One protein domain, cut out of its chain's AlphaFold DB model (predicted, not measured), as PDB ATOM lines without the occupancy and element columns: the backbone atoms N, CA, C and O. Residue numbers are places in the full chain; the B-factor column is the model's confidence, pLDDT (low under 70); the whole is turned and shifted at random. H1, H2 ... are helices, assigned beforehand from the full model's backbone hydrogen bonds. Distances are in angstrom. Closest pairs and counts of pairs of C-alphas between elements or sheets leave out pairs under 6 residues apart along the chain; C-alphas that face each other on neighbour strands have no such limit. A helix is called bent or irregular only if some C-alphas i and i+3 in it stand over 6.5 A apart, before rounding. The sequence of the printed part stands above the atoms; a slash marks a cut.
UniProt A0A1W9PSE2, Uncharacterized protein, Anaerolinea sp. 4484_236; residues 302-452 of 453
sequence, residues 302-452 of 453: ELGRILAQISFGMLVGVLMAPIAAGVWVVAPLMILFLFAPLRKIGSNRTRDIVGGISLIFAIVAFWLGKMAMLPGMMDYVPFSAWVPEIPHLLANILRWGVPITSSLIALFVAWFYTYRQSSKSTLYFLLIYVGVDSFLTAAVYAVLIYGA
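AT A GLANCE: This is residues 302 to 452 of the 453 residues of an uncharacterized protein of Anaerolinea sp. 4484_236 (UniProt A0A1W9PSE2). An elongated helical body is built round H6: H5 packs lengthwise on one side of it, the short H2 crosses it on the opposite side, and the hairpin of H3 and H4 packs on its first part through H4. H1 reaches from the last part of H6 toward one end of the long axis, and the link at residues 339 to 352 lies at the other end. The printed part has 151 residues, with six named helices, H1 to H6 in order, and no named strand: the class is all helix. It is only just compact, close to loose, with a radius of gyration of the C-alphas of 17.3 A, and it spans 60 by 30 by 29 A.

IN THESE COORDINATES: H1, residues 302 to 318, begins at C-alpha 302 (106.488, 75.186, 121.451) and is 24.2 A long. H2 is residues 321 to 328 and H3 is residues 330 to 338. H4, residues 353 to 373, is 30.4 A long and begins at C-alpha 353 (126.574, 122.427, 133.038). H5, residues 392 to 419, is the longest at 39.8 A, with a kink of 32 degrees near residue 402; it is neither bent nor irregular, but only just: C-alphas 399 and 402 are 6.2 A apart. H6, residues 426 to 450, is 31.5 A long and ends at C-alpha 450 (130.947, 85.496, 119.301). H6 is irregular, with C-alphas 444 and 447 7.8 A apart and a kink of 80 degrees near residue 444.

HOW THE PARTS SIT: H6 is the hub, touching four helices. With residues 439 to 447 alone it touches residues 313 to 318 of H1 at a steep tilt of 54 degrees, opposite ways; the closest C-alphas, of Met 314 and Ala 443, are 4.2 A apart. With residues 434 to 443 alone it touches H2, closest at the C-alphas of Ala 321 and Phe 439, 4.8 A. H3 and H4 form a helical hairpin at a shallow tilt of 26 degrees, closest at the C-alphas of Pro 332 and Ala 362, 4.2 A. With residues 426 to 434 alone H6 touches H4, the same way at a shallow tilt of 13 degrees; the closest C-alphas, of Leu 359 and Thr 426, are 6.6 A apart. H5 and H6 form a helical hairpin at a shallow tilt of 28 degrees, closest at the C-alphas of Ala 410 and Tyr 433, 5.0 A. H4 and H5 are apart. Every O i to N i+4 pair is within hydrogen-bond range in H1, H2, H3 and H4; H5 has 23 of 24 and H6 19 of 21.

THE WHOLE: The C-alphas farthest apart, of Glu 302 and Gly 346, are 59.9 A apart. The printed part has no cut. The links H3 to H4 and H4 to H5 are long, with 14 and 18 residues. The mean pLDDT of the printed part is 82.1; residues under 70 include 343 to 352, 420 to 423 and 449 to 452.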
ATOM      1  N   GLU A 302     105.581  74.517 122.397       66.25
ATOM      2  CA  GLU A 302     106.488  75.186 121.451       66.25
ATOM      3  C   GLU A 302     106.875  76.577 121.944       66.25
ATOM      4  O   GLU A 302     108.063  76.889 122.022       66.25
ATOM      5  N   LEU A 303     105.895  77.364 122.396       69.25
ATOM      6  CA  LEU A 303     106.126  78.655 123.051       69.25
ATOM      7  C   LEU A 303     107.058  78.514 124.263       69.25
ATOM      8  O   LEU A 303     108.006  79.285 124.405       69.25
ATOM      9  N   GLY A 304     106.841  77.494 125.100       73.50
ATOM     10  CA  GLY A 304     107.721  77.194 126.232       73.50
ATOM     11  C   GLY A 304     109.159  76.874 125.809       73.50
ATOM     12  O   GLY A 304     110.107  77.373 126.419       73.50
ATOM     13  N   ARG A 305     109.338  76.091 124.737       75.56
ATOM     14  CA  ARG A 305     110.661  75.761 124.183       75.56
ATOM     15  C   ARG A 305     111.366  76.996 123.620       75.56
ATOM     16  O   ARG A 305     112.540  77.198 123.924       75.56
ATOM     17  N   ILE A 306     110.658  77.829 122.855       74.25
ATOM     18  CA  ILE A 306     111.195  79.077 122.291       74.25
ATOM     19  C   ILE A 306     111.628  80.022 123.420       74.25
ATOM     20  O   ILE A 306     112.757  80.512 123.413       74.25
ATOM     21  N   LEU A 307     110.784  80.222 124.440       78.00
ATOM     22  CA  LEU A 307     111.116  81.057 125.600       78.00
ATOM     23  C   LEU A 307     112.338  80.538 126.363       78.00
ATOM     24  O   LEU A 307     113.206  81.329 126.739       78.00
ATOM     25  N   ALA A 308     112.436  79.223 126.575       79.12
ATOM     26  CA  ALA A 308     113.594  78.611 127.223       79.12
ATOM     27  C   ALA A 308     114.878  78.814 126.400       79.12
ATOM     28  O   ALA A 308     115.917  79.168 126.960       79.12
ATOM     29  N   GLN A 309     114.800  78.658 125.077       78.75
ATOM     30  CA  GLN A 309     115.930  78.840 124.167       78.75
ATOM     31  C   GLN A 309     116.411  80.297 124.128       78.75
ATOM     32  O   GLN A 309     117.614  80.538 124.233       78.75
ATOM     33  N   ILE A 310     115.489  81.263 124.062       79.94
ATOM     34  CA  ILE A 310     115.809  82.696 124.148       79.94
ATOM     35  C   ILE A 310     116.445  83.015 125.508       79.94
ATOM     36  O   ILE A 310     117.489  83.658 125.563       79.94
ATOM     37  N   SER A 311     115.863  82.526 126.608       83.00
ATOM     38  CA  SER A 311     116.362  82.784 127.969       83.00
ATOM     39  C   SER A 311     117.772  82.240 128.182       83.00
ATOM     40  O   SER A 311     118.628  82.936 128.725       83.00
ATOM     41  N   PHE A 312     118.038  81.017 127.716       82.25
ATOM     42  CA  PHE A 312     119.366  80.418 127.799       82.25
ATOM     43  C   PHE A 312     120.371  81.148 126.902       82.25
ATOM     44  O   PHE A 312     121.488  81.431 127.329       82.25
ATOM     45  N   GLY A 313     119.957  81.524 125.687       77.44
ATOM     46  CA  GLY A 313     120.753  82.350 124.781       77.44
ATOM     47  C   GLY A 313     121.167  83.684 125.401       77.44
ATOM     48  O   GLY A 313     122.346  84.038 125.370       77.44
ATOM     49  N   MET A 314     120.221  84.380 126.036       86.00
ATOM     50  CA  MET A 314     120.484  85.621 126.763       86.00
ATOM     51  C   MET A 314     121.407  85.407 127.961       86.00
ATOM     52  O   MET A 314     122.317  86.206 128.170       86.00
ATOM     53  N   LEU A 315     121.216  84.327 128.727       86.50
ATOM     54  CA  LEU A 315     122.061  84.003 129.880       86.50
ATOM     55  C   LEU A 315     123.522  83.795 129.466       86.50
ATOM     56  O   LEU A 315     124.421  84.346 130.097       86.50
ATOM     57  N   VAL A 316     123.757  83.045 128.384       83.06
ATOM     58  CA  VAL A 316     125.100  82.862 127.819       83.06
ATOM     59  C   VAL A 316     125.670  84.202 127.356       83.06
ATOM     60  O   VAL A 316     126.825  84.507 127.642       83.06
ATOM     61  N   GLY A 317     124.857  85.037 126.703       82.75
ATOM     62  CA  GLY A 317     125.292  86.354 126.253       82.75
ATOM     63  C   GLY A 317     125.695  87.296 127.387       82.75
ATOM     64  O   GLY A 317     126.728  87.956 127.305       82.75
ATOM     65  N   VAL A 318     124.949  87.294 128.493       88.12
ATOM     66  CA  VAL A 318     125.253  88.069 129.707       88.12
ATOM     67  C   VAL A 318     126.638  87.749 130.276       88.12
ATOM     68  O   VAL A 318     127.291  88.646 130.810       88.12
ATOM     69  N   LEU A 319     127.139  86.518 130.129       87.62
ATOM     70  CA  LEU A 319     128.486  86.161 130.595       87.62
ATOM     71  C   LEU A 319     129.589  86.968 129.887       87.62
ATOM     72  O   LEU A 319     130.665  87.151 130.453       87.62
ATOM     73  N   MET A 320     129.320  87.497 128.687       84.75
ATOM     74  CA  MET A 320     130.238  88.375 127.949       84.75
ATOM     75  C   MET A 320     130.116  89.854 128.345       84.75
ATOM     76  O   MET A 320     130.955  90.665 127.950       84.75
ATOM     77  N   ALA A 321     129.112  90.228 129.145       89.50
ATOM     78  CA  ALA A 321     128.863  91.616 129.522       89.50
ATOM     79  C   ALA A 321     130.056  92.308 130.209       89.50
ATOM     80  O   ALA A 321     130.324  93.454 129.848       89.50
ATOM     81  N   PRO A 322     130.814  91.678 131.135       88.88
ATOM     82  CA  PRO A 322     131.965  92.331 131.763       88.88
ATOM     83  C   PRO A 322     133.070  92.677 130.760       88.88
ATOM     84  O   PRO A 322     133.671  93.746 130.847       88.88
ATOM     85  N   ILE A 323     133.306  91.792 129.788       86.56
ATOM     86  CA  ILE A 323     134.295  91.997 128.725       86.56
ATOM     87  C   ILE A 323     133.827  93.139 127.818       86.56
ATOM     88  O   ILE A 323     134.573  94.090 127.593       86.56
ATOM     89  N   ALA A 324     132.569  93.093 127.365       85.94
ATOM     90  CA  ALA A 324     131.978  94.142 126.538       85.94
ATOM     91  C   ALA A 324     132.004  95.513 127.240       85.94
ATOM     92  O   ALA A 324     132.432  96.503 126.650       85.94
ATOM     93  N   ALA A 325     131.619  95.568 128.519       89.12
ATOM     94  CA  ALA A 325     131.667  96.782 129.330       89.12
ATOM     95  C   ALA A 325     133.098  97.313 129.474       89.12
ATOM     96  O   ALA A 325     133.330  98.501 129.267       89.12
ATOM     97  N   GLY A 326     134.064  96.443 129.782       88.12
ATOM     98  CA  GLY A 326     135.469  96.825 129.940       88.12
ATOM     99  C   GLY A 326     136.079  97.418 128.669       88.12
ATOM    100  O   GLY A 326     136.850  98.371 128.747       88.12
ATOM    101  N   VAL A 327     135.699  96.907 127.498       87.69
ATOM    102  CA  VAL A 327     136.164  97.442 126.212       87.69
ATOM    103  C   VAL A 327     135.442  98.749 125.864       87.69
ATOM    104  O   VAL A 327     136.086  99.742 125.521       87.69
ATOM    105  N   TRP A 328     134.113  98.798 125.989       90.12
ATOM    106  CA  TRP A 328     133.324  99.963 125.569       90.12
ATOM    107  C   TRP A 328     133.423 101.161 126.514       90.12
ATOM    108  O   TRP A 328     133.130 102.281 126.099       90.12
ATOM    109  N   VAL A 329     133.863 100.974 127.762       93.56
ATOM    110  CA  VAL A 329     134.014 102.071 128.733       93.56
ATOM    111  C   VAL A 329     135.225 102.971 128.446       93.56
ATOM    112  O   VAL A 329     135.253 104.112 128.907       93.56
ATOM    113  N   VAL A 330     136.203 102.514 127.652       92.56
ATOM    114  CA  VAL A 330     137.471 103.231 127.411       92.56
ATOM    115  C   VAL A 330     137.250 104.605 126.769       92.56
ATOM    116  O   VAL A 330     137.682 105.619 127.323       92.56
ATOM    117  N   ALA A 331     136.557 104.672 125.629       92.25
ATOM    118  CA  ALA A 331     136.311 105.938 124.933       92.25
ATOM    119  C   ALA A 331     135.472 106.933 125.772       92.25
ATOM    120  O   ALA A 331     135.878 108.091 125.903       92.25
ATOM    121  N   PRO A 332     134.372 106.514 126.425       93.38
ATOM    122  CA  PRO A 332     133.632 107.356 127.366       93.38
ATOM    123  C   PRO A 332     134.467 107.894 128.533       93.38
ATOM    124  O   PRO A 332     134.319 109.057 128.913       93.38
ATOM    125  N   LEU A 333     135.363 107.079 129.103       92.81
ATOM    126  CA  LEU A 333     136.259 107.524 130.173       92.81
ATOM    127  C   LEU A 333     137.267 108.558 129.681       92.81
ATOM    128  O   LEU A 333     137.511 109.530 130.394       92.81
ATOM    129  N   MET A 334     137.803 108.399 128.467       91.81
ATOM    130  CA  MET A 334     138.673 109.414 127.869       91.81
ATOM    131  C   MET A 334     137.952 110.755 127.728       91.81
ATOM    132  O   MET A 334     138.524 111.786 128.071       91.81
ATOM    133  N   ILE A 335     136.680 110.759 127.317       91.88
ATOM    134  CA  ILE A 335     135.877 111.987 127.278       91.88
ATOM    135  C   ILE A 335     135.752 112.606 128.674       91.88
ATOM    136  O   ILE A 335     136.025 113.793 128.843       91.88
ATOM    137  N   LEU A 336     135.389 111.827 129.700       87.81
ATOM    138  CA  LEU A 336     135.302 112.371 131.059       87.81
ATOM    139  C   LEU A 336     136.644 112.924 131.559       87.81
ATOM    140  O   LEU A 336     136.656 113.946 132.246       87.81
ATOM    141  N   PHE A 337     137.755 112.276 131.208       87.94
ATOM    142  CA  PHE A 337     139.101 112.724 131.553       87.94
ATOM    143  C   PHE A 337     139.468 114.039 130.853       87.94
ATOM    144  O   PHE A 337     139.939 114.964 131.510       87.94
ATOM    145  N   LEU A 338     139.175 114.176 129.557       88.31
ATOM    146  CA  LEU A 338     139.419 115.406 128.791       88.31
ATOM    147  C   LEU A 338     138.625 116.605 129.328       88.31
ATOM    148  O   LEU A 338     139.109 117.733 129.307       88.31
ATOM    149  N   PHE A 339     137.422 116.365 129.852       84.81
ATOM    150  CA  PHE A 339     136.594 117.399 130.475       84.81
ATOM    151  C   PHE A 339     136.924 117.643 131.957       84.81
ATOM    152  O   PHE A 339     136.402 118.595 132.545       84.81
ATOM    153  N   ALA A 340     137.780 116.827 132.584       80.69
ATOM    154  CA  ALA A 340     138.117 116.956 134.001       80.69
ATOM    155  C   ALA A 340     138.734 118.322 134.380       80.69
ATOM    156  O   ALA A 340     138.300 118.873 135.394       80.69
ATOM    157  N   PRO A 341     139.650 118.927 133.591       80.00
ATOM    158  CA  PRO A 341     140.230 120.238 133.907       80.00
ATOM    159  C   PRO A 341     139.216 121.388 133.848       80.00
ATOM    160  O   PRO A 341     139.388 122.406 134.511       80.00
ATOM    161  N   LEU A 342     138.152 121.233 133.053       76.00
ATOM    162  CA  LEU A 342     137.123 122.257 132.838       76.00
ATOM    163  C   LEU A 342     136.084 122.297 133.971       76.00
ATOM    164  O   LEU A 342     135.276 123.224 134.041       76.00
ATOM    165  N   ARG A 343     136.092 121.306 134.870       68.69
ATOM    166  CA  ARG A 343     135.178 121.252 136.013       68.69
ATOM    167  C   ARG A 343     135.715 122.096 137.162       68.69
ATOM    168  O   ARG A 343     136.784 121.827 137.704       68.69
ATOM    169  N   LYS A 344     134.939 123.098 137.590       60.41
ATOM    170  CA  LYS A 344     135.288 123.929 138.754       60.41
ATOM    171  C   LYS A 344     135.335 123.078 140.025       60.41
ATOM    172  O   LYS A 344     134.308 122.566 140.479       60.41
ATOM    173  N   ILE A 345     136.521 122.993 140.625       50.09
ATOM    174  CA  ILE A 345     136.748 122.424 141.955       50.09
ATOM    175  C   ILE A 345     135.858 123.191 142.950       50.09
ATOM    176  O   ILE A 345     136.035 124.388 143.147       50.09
ATOM    177  N   GLY A 346     134.858 122.518 143.529       49.03
ATOM    178  CA  GLY A 346     134.010 123.072 144.596       49.03
ATOM    179  C   GLY A 346     132.627 123.611 144.200       49.03
ATOM    180  O   GLY A 346     131.906 124.070 145.082       49.03
ATOM    181  N   SER A 347     132.192 123.543 142.933       46.34
ATOM    182  CA  SER A 347     130.800 123.906 142.599       46.34
ATOM    183  C   SER A 347     129.818 122.789 142.987       46.34
ATOM    184  O   SER A 347     130.137 121.603 142.880       46.34
ATOM    185  N   ASN A 348     128.618 123.155 143.456       49.16
ATOM    186  CA  ASN A 348     127.537 122.210 143.745       49.16
ATOM    187  C   ASN A 348     127.294 121.316 142.516       49.16
ATOM    188  O   ASN A 348     126.691 121.749 141.532       49.16
ATOM    189  N   ARG A 349     127.747 120.056 142.601       54.97
ATOM    190  CA  ARG A 349     127.764 119.039 141.528       54.97
ATOM    191  C   ARG A 349     126.414 118.801 140.826       54.97
ATOM    192  O   ARG A 349     126.377 118.132 139.803       54.97
ATOM    193  N   THR A 350     125.306 119.336 141.344       45.72
ATOM    194  CA  THR A 350     123.965 119.279 140.737       45.72
ATOM    195  C   THR A 350     123.704 120.290 139.621       45.72
ATOM    196  O   THR A 350     122.738 120.104 138.891       45.72
ATOM    197  N   ARG A 351     124.495 121.364 139.496       53.59
ATOM    198  CA  ARG A 351     124.293 122.430 138.488       53.59
ATOM    199  C   ARG A 351     125.528 122.681 137.618       53.59
ATOM    200  O   ARG A 351     125.650 123.739 137.006       53.59
ATOM    201  N   ASP A 352     126.440 121.716 137.561       69.56
ATOM    202  CA  ASP A 352     127.603 121.804 136.684       69.56
ATOM    203  C   ASP A 352     127.191 121.471 135.244       69.56
ATOM    204  O   ASP A 352     127.102 120.305 134.851       69.56
ATOM    205  N   ILE A 353     126.904 122.518 134.466       75.19
ATOM    206  CA  ILE A 353     126.574 122.427 133.038       75.19
ATOM    207  C   ILE A 353     127.683 121.671 132.290       75.19
ATOM    208  O   ILE A 353     127.388 120.845 131.429       75.19
ATOM    209  N   VAL A 354     128.950 121.873 132.672       78.69
ATOM    210  CA  VAL A 354     130.104 121.181 132.075       78.69
ATOM    211  C   VAL A 354     130.071 119.689 132.409       78.69
ATOM    212  O   VAL A 354     130.341 118.852 131.549       78.69
ATOM    213  N   GLY A 355     129.667 119.335 133.631       78.44
ATOM    214  CA  GLY A 355     129.421 117.954 134.043       78.44
ATOM    215  C   GLY A 355     128.346 117.267 133.194       78.44
ATOM    216  O   GLY A 355     128.584 116.168 132.694       78.44
ATOM    217  N   GLY A 356     127.212 117.933 132.961       81.88
ATOM    218  CA  GLY A 356     126.150 117.427 132.083       81.88
ATOM    219  C   GLY A 356     126.601 117.257 130.629       81.88
ATOM    220  O   GLY A 356     126.406 116.193 130.047       81.88
ATOM    221  N   ILE A 357     127.284 118.261 130.069       85.56
ATOM    222  CA  ILE A 357     127.829 118.210 128.702       85.56
ATOM    223  C   ILE A 357     128.823 117.052 128.563       85.56
ATOM    224  O   ILE A 357     128.690 116.232 127.658       85.56
ATOM    225  N   SER A 358     129.776 116.926 129.489       88.06
ATOM    226  CA  SER A 358     130.764 115.839 129.455       88.06
ATOM    227  C   SER A 358     130.120 114.450 129.525       88.06
ATOM    228  O   SER A 358     130.616 113.517 128.899       88.06
ATOM    229  N   LEU A 359     128.995 114.309 130.233       88.56
ATOM    230  CA  LEU A 359     128.252 113.056 130.309       88.56
ATOM    231  C   LEU A 359     127.541 112.731 128.989       88.56
ATOM    232  O   LEU A 359     127.601 111.588 128.543       88.56
ATOM    233  N   ILE A 360     126.924 113.724 128.341       90.94
ATOM    234  CA  ILE A 360     126.312 113.560 127.013       90.94
ATOM    235  C   ILE A 360     127.372 113.109 126.004       90.94
ATOM    236  O   ILE A 360     127.179 112.096 125.335       90.94
ATOM    237  N   PHE A 361     128.521 113.792 125.942       92.44
ATOM    238  CA  PHE A 361     129.613 113.395 125.047       92.44
ATOM    239  C   PHE A 361     130.160 111.998 125.374       92.44
ATOM    240  O   PHE A 361     130.480 111.249 124.454       92.44
ATOM    241  N   ALA A 362     130.236 111.615 126.651       92.75
ATOM    242  CA  ALA A 362     130.680 110.278 127.041       92.75
ATOM    243  C   ALA A 362     129.691 109.186 126.590       92.75
ATOM    244  O   ALA A 362     130.117 108.151 126.085       92.75
ATOM    245  N   ILE A 363     128.379 109.425 126.703       93.94
ATOM    246  CA  ILE A 363     127.338 108.503 126.213       93.94
ATOM    247  C   ILE A 363     127.356 108.419 124.681       93.94
ATOM    248  O   ILE A 363     127.228 107.330 124.124       93.94
ATOM    249  N   VAL A 364     127.563 109.539 123.984       94.69
ATOM    250  CA  VAL A 364     127.719 109.544 122.521       94.69
ATOM    251  C   VAL A 364     128.960 108.749 122.108       94.69
ATOM    252  O   VAL A 364     128.871 107.897 121.228       94.69
ATOM    253  N   ALA A 365     130.099 108.957 122.775       93.50
ATOM    254  CA  ALA A 365     131.321 108.197 122.519       93.50
ATOM    255  C   ALA A 365     131.138 106.694 122.778       93.50
ATOM    256  O   ALA A 365     131.664 105.878 122.024       93.50
ATOM    257  N   PHE A 366     130.356 106.324 123.797       94.25
ATOM    258  CA  PHE A 366     129.989 104.932 124.062       94.25
ATOM    259  C   PHE A 366     129.218 104.330 122.882       94.25
ATOM    260  O   PHE A 366     129.595 103.276 122.377       94.25
ATOM    261  N   TRP A 367     128.175 105.016 122.404       92.44
ATOM    262  CA  TRP A 367     127.370 104.550 121.272       92.44
ATOM    263  C   TRP A 367     128.174 104.449 119.976       92.44
ATOM    264  O   TRP A 367     128.051 103.455 119.263       92.44
ATOM    265  N   LEU A 368     129.031 105.432 119.688       91.50
ATOM    266  CA  LEU A 368     129.919 105.388 118.525       91.50
ATOM    267  C   LEU A 368     130.910 104.222 118.615       91.50
ATOM    268  O   LEU A 368     131.078 103.492 117.641       91.50
ATOM    269  N   GLY A 369     131.520 104.002 119.785       88.75
ATOM    270  CA  GLY A 369     132.417 102.867 120.014       88.75
ATOM    271  C   GLY A 369     131.708 101.520 119.855       88.75
ATOM    272  O   GLY A 369     132.221 100.618 119.195       88.75
ATOM    273  N   LYS A 370     130.489 101.408 120.390       88.75
ATOM    274  CA  LYS A 370     129.630 100.228 120.257       88.75
ATOM    275  C   LYS A 370     129.299  99.922 118.794       88.75
ATOM    276  O   LYS A 370     129.474  98.787 118.367       88.75
ATOM    277  N   MET A 371     128.887 100.926 118.015       87.00
ATOM    278  CA  MET A 371     128.588 100.769 116.583       87.00
ATOM    279  C   MET A 371     129.829 100.416 115.760       87.00
ATOM    280  O   MET A 371     129.749  99.588 114.859       87.00
ATOM    281  N   ALA A 372     130.984 101.003 116.084       85.81
ATOM    282  CA  ALA A 372     132.236 100.706 115.395       85.81
ATOM    283  C   ALA A 372     132.703  99.259 115.623       85.81
ATOM    284  O   ALA A 372     133.230  98.634 114.706       85.81
ATOM    285  N   MET A 373     132.498  98.711 116.826       82.25
ATOM    286  CA  MET A 373     132.860  97.321 117.135       82.25
ATOM    287  C   MET A 373     131.793  96.299 116.725       82.25
ATOM    288  O   MET A 373     132.126  95.139 116.501       82.25
ATOM    289  N   LEU A 374     130.527  96.710 116.614       82.25
ATOM    290  CA  LEU A 374     129.414  95.870 116.166       82.25
ATOM    291  C   LEU A 374     128.745  96.473 114.917       82.25
ATOM    292  O   LEU A 374     127.573  96.853 114.978       82.25
ATOM    293  N   PRO A 375     129.442  96.532 113.764       73.25
ATOM    294  CA  PRO A 375     128.920  97.192 112.564       73.25
ATOM    295  C   PRO A 375     127.619  96.558 112.044       73.25
ATOM    296  O   PRO A 375     126.790  97.252 111.471       73.25
ATOM    297  N   GLY A 376     127.394  95.264 112.306       75.38
ATOM    298  CA  GLY A 376     126.165  94.553 111.929       75.38
ATOM    299  C   GLY A 376     125.001  94.674 112.920       75.38
ATOM    300  O   GLY A 376     123.971  94.040 112.705       75.38
ATOM    301  N   MET A 377     125.135  95.434 114.017       80.38
ATOM    302  CA  MET A 377     124.080  95.543 115.042       80.38
ATOM    303  C   MET A 377     122.791  96.169 114.495       80.38
ATOM    304  O   MET A 377     121.710  95.800 114.941       80.38
ATOM    305  N   MET A 378     122.906  97.087 113.531       77.62
ATOM    306  CA  MET A 378     121.756  97.771 112.926       77.62
ATOM    307  C   MET A 378     121.007  96.906 111.907       77.62
ATOM    308  O   MET A 378     119.797  97.059 111.741       77.62
ATOM    309  N   ASP A 379     121.707  95.972 111.264       78.31
ATOM    310  CA  ASP A 379     121.116  95.060 110.280       78.31
ATOM    311  C   ASP A 379     120.510  93.819 110.951       78.31
ATOM    312  O   ASP A 379     119.510  93.254 110.480       78.31
ATOM    313  N   TYR A 380     121.089  93.413 112.084       81.50
ATOM    314  CA  TYR A 380     120.640  92.284 112.885       81.50
ATOM    315  C   TYR A 380     119.282  92.558 113.535       81.50
ATOM    316  O   TYR A 380     119.078  93.570 114.202       81.50
ATOM    317  N   VAL A 381     118.349  91.618 113.377       86.50
ATOM    318  CA  VAL A 381     117.054  91.668 114.057       86.50
ATOM    319  C   VAL A 381     117.220  91.053 115.451       86.50
ATOM    320  O   VAL A 381     117.565  89.876 115.561       86.50
ATOM    321  N   PRO A 382     116.970  91.798 116.538       85.69
ATOM    322  CA  PRO A 382     117.033  91.257 117.891       85.69
ATOM    323  C   PRO A 382     116.233  89.968 118.041       85.69
ATOM    324  O   PRO A 382     115.108  89.865 117.561       85.69
ATOM    325  N   PHE A 383     116.828  88.996 118.731       82.56
ATOM    326  CA  PHE A 383     116.294  87.650 118.947       82.56
ATOM    327  C   PHE A 383     116.179  86.744 117.716       82.56
ATOM    328  O   PHE A 383     115.878  85.561 117.888       82.56
ATOM    329  N   SER A 384     116.502  87.218 116.507       78.12
ATOM    330  CA  SER A 384     116.445  86.379 115.302       78.12
ATOM    331  C   SER A 384     117.443  85.224 115.333       78.12
ATOM    332  O   SER A 384     117.309  84.257 114.592       78.12
ATOM    333  N   ALA A 385     118.443  85.290 116.220       71.50
ATOM    334  CA  ALA A 385     119.334  84.168 116.461       71.50
ATOM    335  C   ALA A 385     118.699  82.991 117.220       71.50
ATOM    336  O   ALA A 385     119.337  81.954 117.355       71.50
ATOM    337  N   TRP A 386     117.488  83.153 117.749       73.00
ATOM    338  CA  TRP A 386     116.751  82.107 118.464       73.00
ATOM    339  C   TRP A 386     115.340  81.913 117.908       73.00
ATOM    340  O   TRP A 386     114.768  80.842 118.086       73.00
ATOM    341  N   VAL A 387     114.803  82.926 117.223       74.19
ATOM    342  CA  VAL A 387     113.502  82.904 116.553       74.19
ATOM    343  C   VAL A 387     113.738  83.010 115.040       74.19
ATOM    344  O   VAL A 387     114.125  84.084 114.582       74.19
ATOM    345  N   PRO A 388     113.551  81.920 114.270       59.34
ATOM    346  CA  PRO A 388     113.902  81.877 112.849       59.34
ATOM    347  C   PRO A 388     113.107  82.868 111.992       59.34
ATOM    348  O   PRO A 388     113.661  83.458 111.068       59.34
ATOM    349  N   GLU A 389     111.832  83.078 112.325       66.19
ATOM    350  CA  GLU A 389     110.918  83.911 111.547       66.19
ATOM    351  C   GLU A 389     110.293  84.988 112.426       66.19
ATOM    352  O   GLU A 389     109.504  84.725 113.335       66.19
ATOM    353  N   ILE A 390     110.684  86.233 112.160       74.44
ATOM    354  CA  ILE A 390     110.109  87.419 112.788       74.44
ATOM    355  C   ILE A 390     109.464  88.233 111.662       74.44
ATOM    356  O   ILE A 390     110.191  88.681 110.771       74.44
ATOM    357  N   PRO A 391     108.137  88.466 111.696       76.94
ATOM    358  CA  PRO A 391     107.442  89.247 110.675       76.94
ATOM    359  C   PRO A 391     108.114  90.602 110.429       76.94
ATOM    360  O   PRO A 391     108.544  91.255 111.381       76.94
ATOM    361  N   HIS A 392     108.157  91.071 109.178       75.75
ATOM    362  CA  HIS A 392     108.907  92.279 108.794       75.75
ATOM    363  C   HIS A 392     108.576  93.525 109.629       75.75
ATOM    364  O   HIS A 392     109.478  94.276 110.011       75.75
ATOM    365  N   LEU A 393     107.296  93.731 109.962       80.06
ATOM    366  CA  LEU A 393     106.865  94.829 110.830       80.06
ATOM    367  C   LEU A 393     107.521  94.728 112.216       80.06
ATOM    368  O   LEU A 393     108.107  95.694 112.705       80.06
ATOM    369  N   LEU A 394     107.462  93.542 112.829       85.19
ATOM    370  CA  LEU A 394     108.038  93.288 114.144       85.19
ATOM    371  C   LEU A 394     109.569  93.340 114.098       85.19
ATOM    372  O   LEU A 394     110.180  93.900 115.000       85.19
ATOM    373  N   ALA A 395     110.185  92.840 113.028       84.81
ATOM    374  CA  ALA A 395     111.626  92.896 112.824       84.81
ATOM    375  C   ALA A 395     112.139  94.345 112.810       84.81
ATOM    376  O   ALA A 395     113.111  94.665 113.496       84.81
ATOM    377  N   ASN A 396     111.451  95.243 112.099       85.38
ATOM    378  CA  ASN A 396     111.795  96.666 112.068       85.38
ATOM    379  C   ASN A 396     111.576  97.348 113.423       85.38
ATOM    380  O   ASN A 396     112.425  98.131 113.855       85.38
ATOM    381  N   ILE A 397     110.483  97.022 114.122       89.94
ATOM    382  CA  ILE A 397     110.234  97.522 115.480       89.94
ATOM    383  C   ILE A 397     111.334  97.052 116.433       89.94
ATOM    384  O   ILE A 397     111.825  97.854 117.217       89.94
ATOM    385  N   LEU A 398     111.758  95.790 116.365       90.06
ATOM    386  CA  LEU A 398     112.797  95.246 117.240       90.06
ATOM    387  C   LEU A 398     114.167  95.871 116.955       90.06
ATOM    388  O   LEU A 398     114.837  96.275 117.906       90.06
ATOM    389  N   ARG A 399     114.556  96.013 115.678       89.50
ATOM    390  CA  ARG A 399     115.836  96.620 115.257       89.50
ATOM    391  C   ARG A 399     116.090  97.980 115.898       89.50
ATOM    392  O   ARG A 399     117.195  98.237 116.354       89.50
ATOM    393  N   TRP A 400     115.070  98.832 115.973       89.19
ATOM    394  CA  TRP A 400     115.191 100.158 116.588       89.19
ATOM    395  C   TRP A 400     114.758 100.170 118.053       89.19
ATOM    396  O   TRP A 400     115.393 100.803 118.898       89.19
ATOM    397  N   GLY A 401     113.699  99.438 118.376       91.25
ATOM    398  CA  GLY A 401     113.090  99.411 119.696       91.25
ATOM    399  C   GLY A 401     114.003  98.810 120.755       91.25
ATOM    400  O   GLY A 401     114.110  99.375 121.840       91.25
ATOM    401  N   VAL A 402     114.714  97.716 120.468       92.00
ATOM    402  CA  VAL A 402     115.570  97.063 121.475       92.00
ATOM    403  C   VAL A 402     116.791  97.920 121.840       92.00
ATOM    404  O   VAL A 402     116.999  98.143 123.033       92.00
ATOM    405  N   PRO A 403     117.571  98.481 120.891       91.25
ATOM    406  CA  PRO A 403     118.648  99.414 121.234       91.25
ATOM    407  C   PRO A 403     118.167 100.635 122.029       91.25
ATOM    408  O   PRO A 403     118.791 101.005 123.024       91.25
ATOM    409  N   ILE A 404     117.045 101.244 121.623       92.31
ATOM    410  CA  ILE A 404     116.500 102.436 122.287       92.31
ATOM    411  C   ILE A 404     116.032 102.097 123.703       92.31
ATOM    412  O   ILE A 404     116.387 102.792 124.652       92.31
ATOM    413  N   THR A 405     115.273 101.014 123.871       93.62
ATOM    414  CA  THR A 405     114.780 100.590 125.191       93.62
ATOM    415  C   THR A 405     115.926 100.189 126.117       93.62
ATOM    416  O   THR A 405     115.915 100.608 127.270       93.62
ATOM    417  N   SER A 406     116.960  99.496 125.618       91.88
ATOM    418  CA  SER A 406     118.196  99.226 126.374       91.88
ATOM    419  C   SER A 406     118.835 100.516 126.887       91.88
ATOM    420  O   SER A 406     119.107 100.641 128.083       91.88
ATOM    421  N   SER A 407     118.986 101.516 126.011       92.88
ATOM    422  CA  SER A 407     119.546 102.819 126.382       92.88
ATOM    423  C   SER A 407     118.708 103.533 127.437       92.88
ATOM    424  O   SER A 407     119.248 104.063 128.406       92.88
ATOM    425  N   LEU A 408     117.382 103.538 127.270       95.06
ATOM    426  CA  LEU A 408     116.458 104.190 128.195       95.06
ATOM    427  C   LEU A 408     116.453 103.504 129.563       95.06
ATOM    428  O   LEU A 408     116.450 104.192 130.583       95.06
ATOM    429  N   ILE A 409     116.511 102.169 129.603       96.06
ATOM    430  CA  ILE A 409     116.636 101.404 130.847       96.06
ATOM    431  C   ILE A 409     117.973 101.724 131.521       96.06
ATOM    432  O   ILE A 409     117.994 102.036 132.710       96.06
ATOM    433  N   ALA A 410     119.082 101.725 130.775       95.00
ATOM    434  CA  ALA A 410     120.396 102.069 131.308       95.00
ATOM    435  C   ALA A 410     120.445 103.507 131.854       95.00
ATOM    436  O   ALA A 410     120.960 103.732 132.951       95.00
ATOM    437  N   LEU A 411     119.853 104.473 131.142       94.12
ATOM    438  CA  LEU A 411     119.704 105.860 131.598       94.12
ATOM    439  C   LEU A 411     118.868 105.947 132.874       94.12
ATOM    440  O   LEU A 411     119.265 106.629 133.817       94.12
ATOM    441  N   PHE A 412     117.730 105.251 132.921       94.00
ATOM    442  CA  PHE A 412     116.847 105.235 134.081       94.00
ATOM    443  C   PHE A 412     117.546 104.655 135.315       94.00
ATOM    444  O   PHE A 412     117.513 105.270 136.381       94.00
ATOM    445  N   VAL A 413     118.231 103.515 135.173       93.25
ATOM    446  CA  VAL A 413     118.967 102.869 136.269       93.25
ATOM    447  C   VAL A 413     120.131 103.753 136.730       93.25
ATOM    448  O   VAL A 413     120.263 104.010 137.928       93.25
ATOM    449  N   ALA A 414     120.928 104.296 135.806       91.50
ATOM    450  CA  ALA A 414     122.021 105.208 136.141       91.50
ATOM    451  C   ALA A 414     121.519 106.467 136.865       91.50
ATOM    452  O   ALA A 414     122.096 106.875 137.877       91.50
ATOM    453  N   TRP A 415     120.410 107.049 136.404       88.81
ATOM    454  CA  TRP A 415     119.775 108.201 137.040       88.81
ATOM    455  C   TRP A 415     119.277 107.879 138.446       88.81
ATOM    456  O   TRP A 415     119.599 108.599 139.397       88.81
ATOM    457  N   PHE A 416     118.537 106.779 138.591       88.62
ATOM    458  CA  PHE A 416     117.968 106.346 139.858       88.62
ATOM    459  C   PHE A 416     119.058 106.122 140.908       88.62
ATOM    460  O   PHE A 416     118.975 106.676 142.001       88.62
ATOM    461  N   TYR A 417     120.113 105.375 140.582       85.19
ATOM    462  CA  TYR A 417     121.162 105.051 141.551       85.19
ATOM    463  C   TYR A 417     122.150 106.199 141.804       85.19
ATOM    464  O   TYR A 417     122.670 106.305 142.911       85.19
ATOM    465  N   THR A 418     122.372 107.108 140.849       81.56
ATOM    466  CA  THR A 418     123.305 108.239 141.041       81.56
ATOM    467  C   THR A 418     122.648 109.421 141.757       81.56
ATOM    468  O   THR A 418     123.213 110.008 142.681       81.56
ATOM    469  N   TYR A 419     121.441 109.815 141.343       72.69
ATOM    470  CA  TYR A 419     120.828 111.054 141.829       72.69
ATOM    471  C   TYR A 419     119.877 110.842 143.009       72.69
ATOM    472  O   TYR A 419     119.694 111.777 143.792       72.69
ATOM    473  N   ARG A 420     119.334 109.629 143.203       69.25
ATOM    474  CA  ARG A 420     118.459 109.319 144.349       69.25
ATOM    475  C   ARG A 420     119.230 108.908 145.610       69.25
ATOM    476  O   ARG A 420     118.729 109.148 146.701       69.25
ATOM    477  N   GLN A 421     120.438 108.342 145.489       61.25
ATOM    478  CA  GLN A 421     121.227 107.825 146.628       61.25
ATOM    479  C   GLN A 421     122.318 108.781 147.155       61.25
ATOM    480  O   GLN A 421     123.233 108.365 147.859       61.25
ATOM    481  N   SER A 422     122.218 110.090 146.906       56.75
ATOM    482  CA  SER A 422     123.188 111.120 147.361       56.75
ATOM    483  C   SER A 422     124.571 111.098 146.676       56.75
ATOM    484  O   SER A 422     125.335 112.053 146.832       56.75
ATOM    485  N   SER A 423     124.898 110.080 145.871       57.88
ATOM    486  CA  SER A 423     126.181 109.916 145.170       57.88
ATOM    487  C   SER A 423     126.209 110.637 143.811       57.88
ATOM    488  O   SER A 423     126.204 110.041 142.742       57.88
ATOM    489  N   LYS A 424     126.298 111.971 143.824       70.31
ATOM    490  CA  LYS A 424     126.238 112.820 142.610       70.31
ATOM    491  C   LYS A 424     127.533 112.820 141.775       70.31
ATOM    492  O   LYS A 424     128.125 113.874 141.544       70.31
ATOM    493  N   SER A 425     128.022 111.651 141.366       80.56
ATOM    494  CA  SER A 425     129.248 111.489 140.572       80.56
ATOM    495  C   SER A 425     128.928 111.137 139.119       80.56
ATOM    496  O   SER A 425     128.308 110.112 138.849       80.56
ATOM    497  N   THR A 426     129.411 111.938 138.164       83.00
ATOM    498  CA  THR A 426     129.249 111.639 136.726       83.00
ATOM    499  C   THR A 426     129.989 110.374 136.304       83.00
ATOM    500  O   THR A 426     129.568 109.705 135.373       83.00
ATOM    501  N   LEU A 427     131.110 110.060 136.968       85.12
ATOM    502  CA  LEU A 427     131.850 108.825 136.723       85.12
ATOM    503  C   LEU A 427     131.000 107.625 137.146       85.12
ATOM    504  O   LEU A 427     130.892 106.662 136.404       85.12
ATOM    505  N   TYR A 428     130.357 107.716 138.312       86.75
ATOM    506  CA  TYR A 428     129.485 106.656 138.811       86.75
ATOM    507  C   TYR A 428     128.262 106.461 137.906       86.75
ATOM    508  O   TYR A 428     127.952 105.330 137.545       86.75
ATOM    509  N   PHE A 429     127.651 107.562 137.448       90.56
ATOM    510  CA  PHE A 429     126.588 107.514 136.444       90.56
ATOM    511  C   PHE A 429     127.044 106.778 135.184       90.56
ATOM    512  O   PHE A 429     126.355 105.875 134.719       90.56
ATOM    513  N   LEU A 430     128.204 107.158 134.636       91.12
ATOM    514  CA  LEU A 430     128.723 106.559 133.413       91.12
ATOM    515  C   LEU A 430     128.999 105.064 133.594       91.12
ATOM    516  O   LEU A 430     128.624 104.280 132.732       91.12
ATOM    517  N   LEU A 431     129.621 104.663 134.705       92.38
ATOM    518  CA  LEU A 431     129.922 103.256 134.973       92.38
ATOM    519  C   LEU A 431     128.648 102.414 135.105       92.38
ATOM    520  O   LEU A 431     128.603 101.316 134.557       92.38
ATOM    521  N   ILE A 432     127.603 102.927 135.768       92.44
ATOM    522  CA  ILE A 432     126.306 102.237 135.831       92.44
ATOM    523  C   ILE A 432     125.673 102.162 134.442       92.44
ATOM    524  O   ILE A 432     125.223 101.093 134.044       92.44
ATOM    525  N   TYR A 433     125.658 103.271 133.696       94.62
ATOM    526  CA  TYR A 433     125.087 103.308 132.351       94.62
ATOM    527  C   TYR A 433     125.762 102.284 131.432       94.62
ATOM    528  O   TYR A 433     125.080 101.455 130.836       94.62
ATOM    529  N   VAL A 434     127.099 102.298 131.369       94.31
ATOM    530  CA  VAL A 434     127.873 101.353 130.558       94.31
ATOM    531  C   VAL A 434     127.650  99.924 131.040       94.31
ATOM    532  O   VAL A 434     127.388  99.057 130.221       94.31
ATOM    533  N   GLY A 435     127.672  99.667 132.350       94.12
ATOM    534  CA  GLY A 435     127.437  98.328 132.889       94.12
ATOM    535  C   GLY A 435     126.062  97.762 132.518       94.12
ATOM    536  O   GLY A 435     125.970  96.622 132.069       94.12
ATOM    537  N   VAL A 436     125.001  98.561 132.662       94.62
ATOM    538  CA  VAL A 436     123.625  98.136 132.360       94.62
ATOM    539  C   VAL A 436     123.403  98.000 130.855       94.62
ATOM    540  O   VAL A 436     122.861  96.985 130.422       94.62
ATOM    541  N   ASP A 437     123.841  98.964 130.039       94.62
ATOM    542  CA  ASP A 437     123.670  98.858 128.585       94.62
ATOM    543  C   ASP A 437     124.516  97.723 128.000       94.62
ATOM    544  O   ASP A 437     124.027  96.972 127.158       94.62
ATOM    545  N   SER A 438     125.749  97.522 128.479       92.81
ATOM    546  CA  SER A 438     126.571  96.379 128.078       92.81
ATOM    547  C   SER A 438     125.946  95.051 128.482       92.81
ATOM    548  O   SER A 438     125.987  94.114 127.692       92.81
ATOM    549  N   PHE A 439     125.325  94.966 129.662       93.50
ATOM    550  CA  PHE A 439     124.588  93.779 130.096       93.50
ATOM    551  C   PHE A 439     123.422  93.455 129.157       93.50
ATOM    552  O   PHE A 439     123.335  92.340 128.641       93.50
ATOM    553  N   LEU A 440     122.558  94.435 128.888       92.88
ATOM    554  CA  LEU A 440     121.389  94.257 128.022       92.88
ATOM    555  C   LEU A 440     121.792  93.991 126.566       92.88
ATOM    556  O   LEU A 440     121.220  93.131 125.899       92.88
ATOM    557  N   THR A 441     122.824  94.682 126.084       90.94
ATOM    558  CA  THR A 441     123.356  94.466 124.738       90.94
ATOM    559  C   THR A 441     123.961  93.079 124.612       90.94
ATOM    560  O   THR A 441     123.663  92.383 123.648       90.94
ATOM    561  N   ALA A 442     124.785  92.645 125.563       89.44
ATOM    562  CA  ALA A 442     125.384  91.319 125.511       89.44
ATOM    563  C   ALA A 442     124.308  90.224 125.575       89.44
ATOM    564  O   ALA A 442     124.385  89.262 124.819       89.44
ATOM    565  N   ALA A 443     123.246  90.403 126.371       89.31
ATOM    566  CA  ALA A 443     122.121  89.469 126.409       89.31
ATOM    567  C   ALA A 443     121.481  89.253 125.022       89.31
ATOM    568  O   ALA A 443     121.189  88.125 124.641       89.31
ATOM    569  N   VAL A 444     121.290  90.316 124.239       88.00
ATOM    570  CA  VAL A 444     120.567  90.242 122.955       88.00
ATOM    571  C   VAL A 444     121.493  89.989 121.757       88.00
ATOM    572  O   VAL A 444     121.122  89.282 120.819       88.00
ATOM    573  N   TYR A 445     122.693  90.564 121.779       85.31
ATOM    574  CA  TYR A 445     123.606  90.645 120.635       85.31
ATOM    575  C   TYR A 445     124.891  89.831 120.818       85.31
ATOM    576  O   TYR A 445     125.781  89.926 119.973       85.31
ATOM    577  N   ALA A 446     125.019  89.001 121.861       77.12
ATOM    578  CA  ALA A 446     126.210  88.164 122.049       77.12
ATOM    579  C   ALA A 446     126.561  87.309 120.830       77.12
ATOM    580  O   ALA A 446     127.731  87.039 120.598       77.12
ATOM    581  N   VAL A 447     125.583  86.940 120.005       71.19
ATOM    582  CA  VAL A 447     125.814  86.223 118.744       71.19
ATOM    583  C   VAL A 447     126.728  86.995 117.789       71.19
ATOM    584  O   VAL A 447     127.573  86.394 117.129       71.19
ATOM    585  N   LEU A 448     126.607  88.323 117.742       72.06
ATOM    586  CA  LEU A 448     127.502  89.174 116.956       72.06
ATOM    587  C   LEU A 448     128.890  89.276 117.598       72.06
ATOM    588  O   LEU A 448     129.879  89.337 116.878       72.06
ATOM    589  N   ILE A 449     128.962  89.248 118.933       67.69
ATOM    590  CA  ILE A 449     130.226  89.271 119.684       67.69
ATOM    591  C   ILE A 449     131.003  87.966 119.447       67.69
ATOM    592  O   ILE A 449     132.169  88.013 119.076       67.69
ATOM    593  N   TYR A 450     130.349  86.808 119.574       67.75
ATOM    594  CA  TYR A 450     130.947  85.496 119.301       67.75
ATOM    595  C   TYR A 450     131.315  85.286 117.832       67.75
ATOM    596  O   TYR A 450     132.204  84.501 117.554       67.75
ATOM    597  N   GLY A 451     130.621  85.932 116.893       57.28
ATOM    598  CA  GLY A 451     130.968  85.866 115.472       57.28
ATOM    599  C   GLY A 451     132.094  86.820 115.052       57.28
ATOM    600  O   GLY A 451     132.503  86.770 113.891       57.28
ATOM    601  N   ALA A 452     132.525  87.716 115.947       54.75
ATOM    602  CA  ALA A 452     133.617  88.666 115.734       54.75
ATOM    603  C   ALA A 452     134.931  88.243 116.421       54.75
ATOM    604  O   ALA A 452     135.985  88.765 116.060       54.75
TER     605      ALA A 452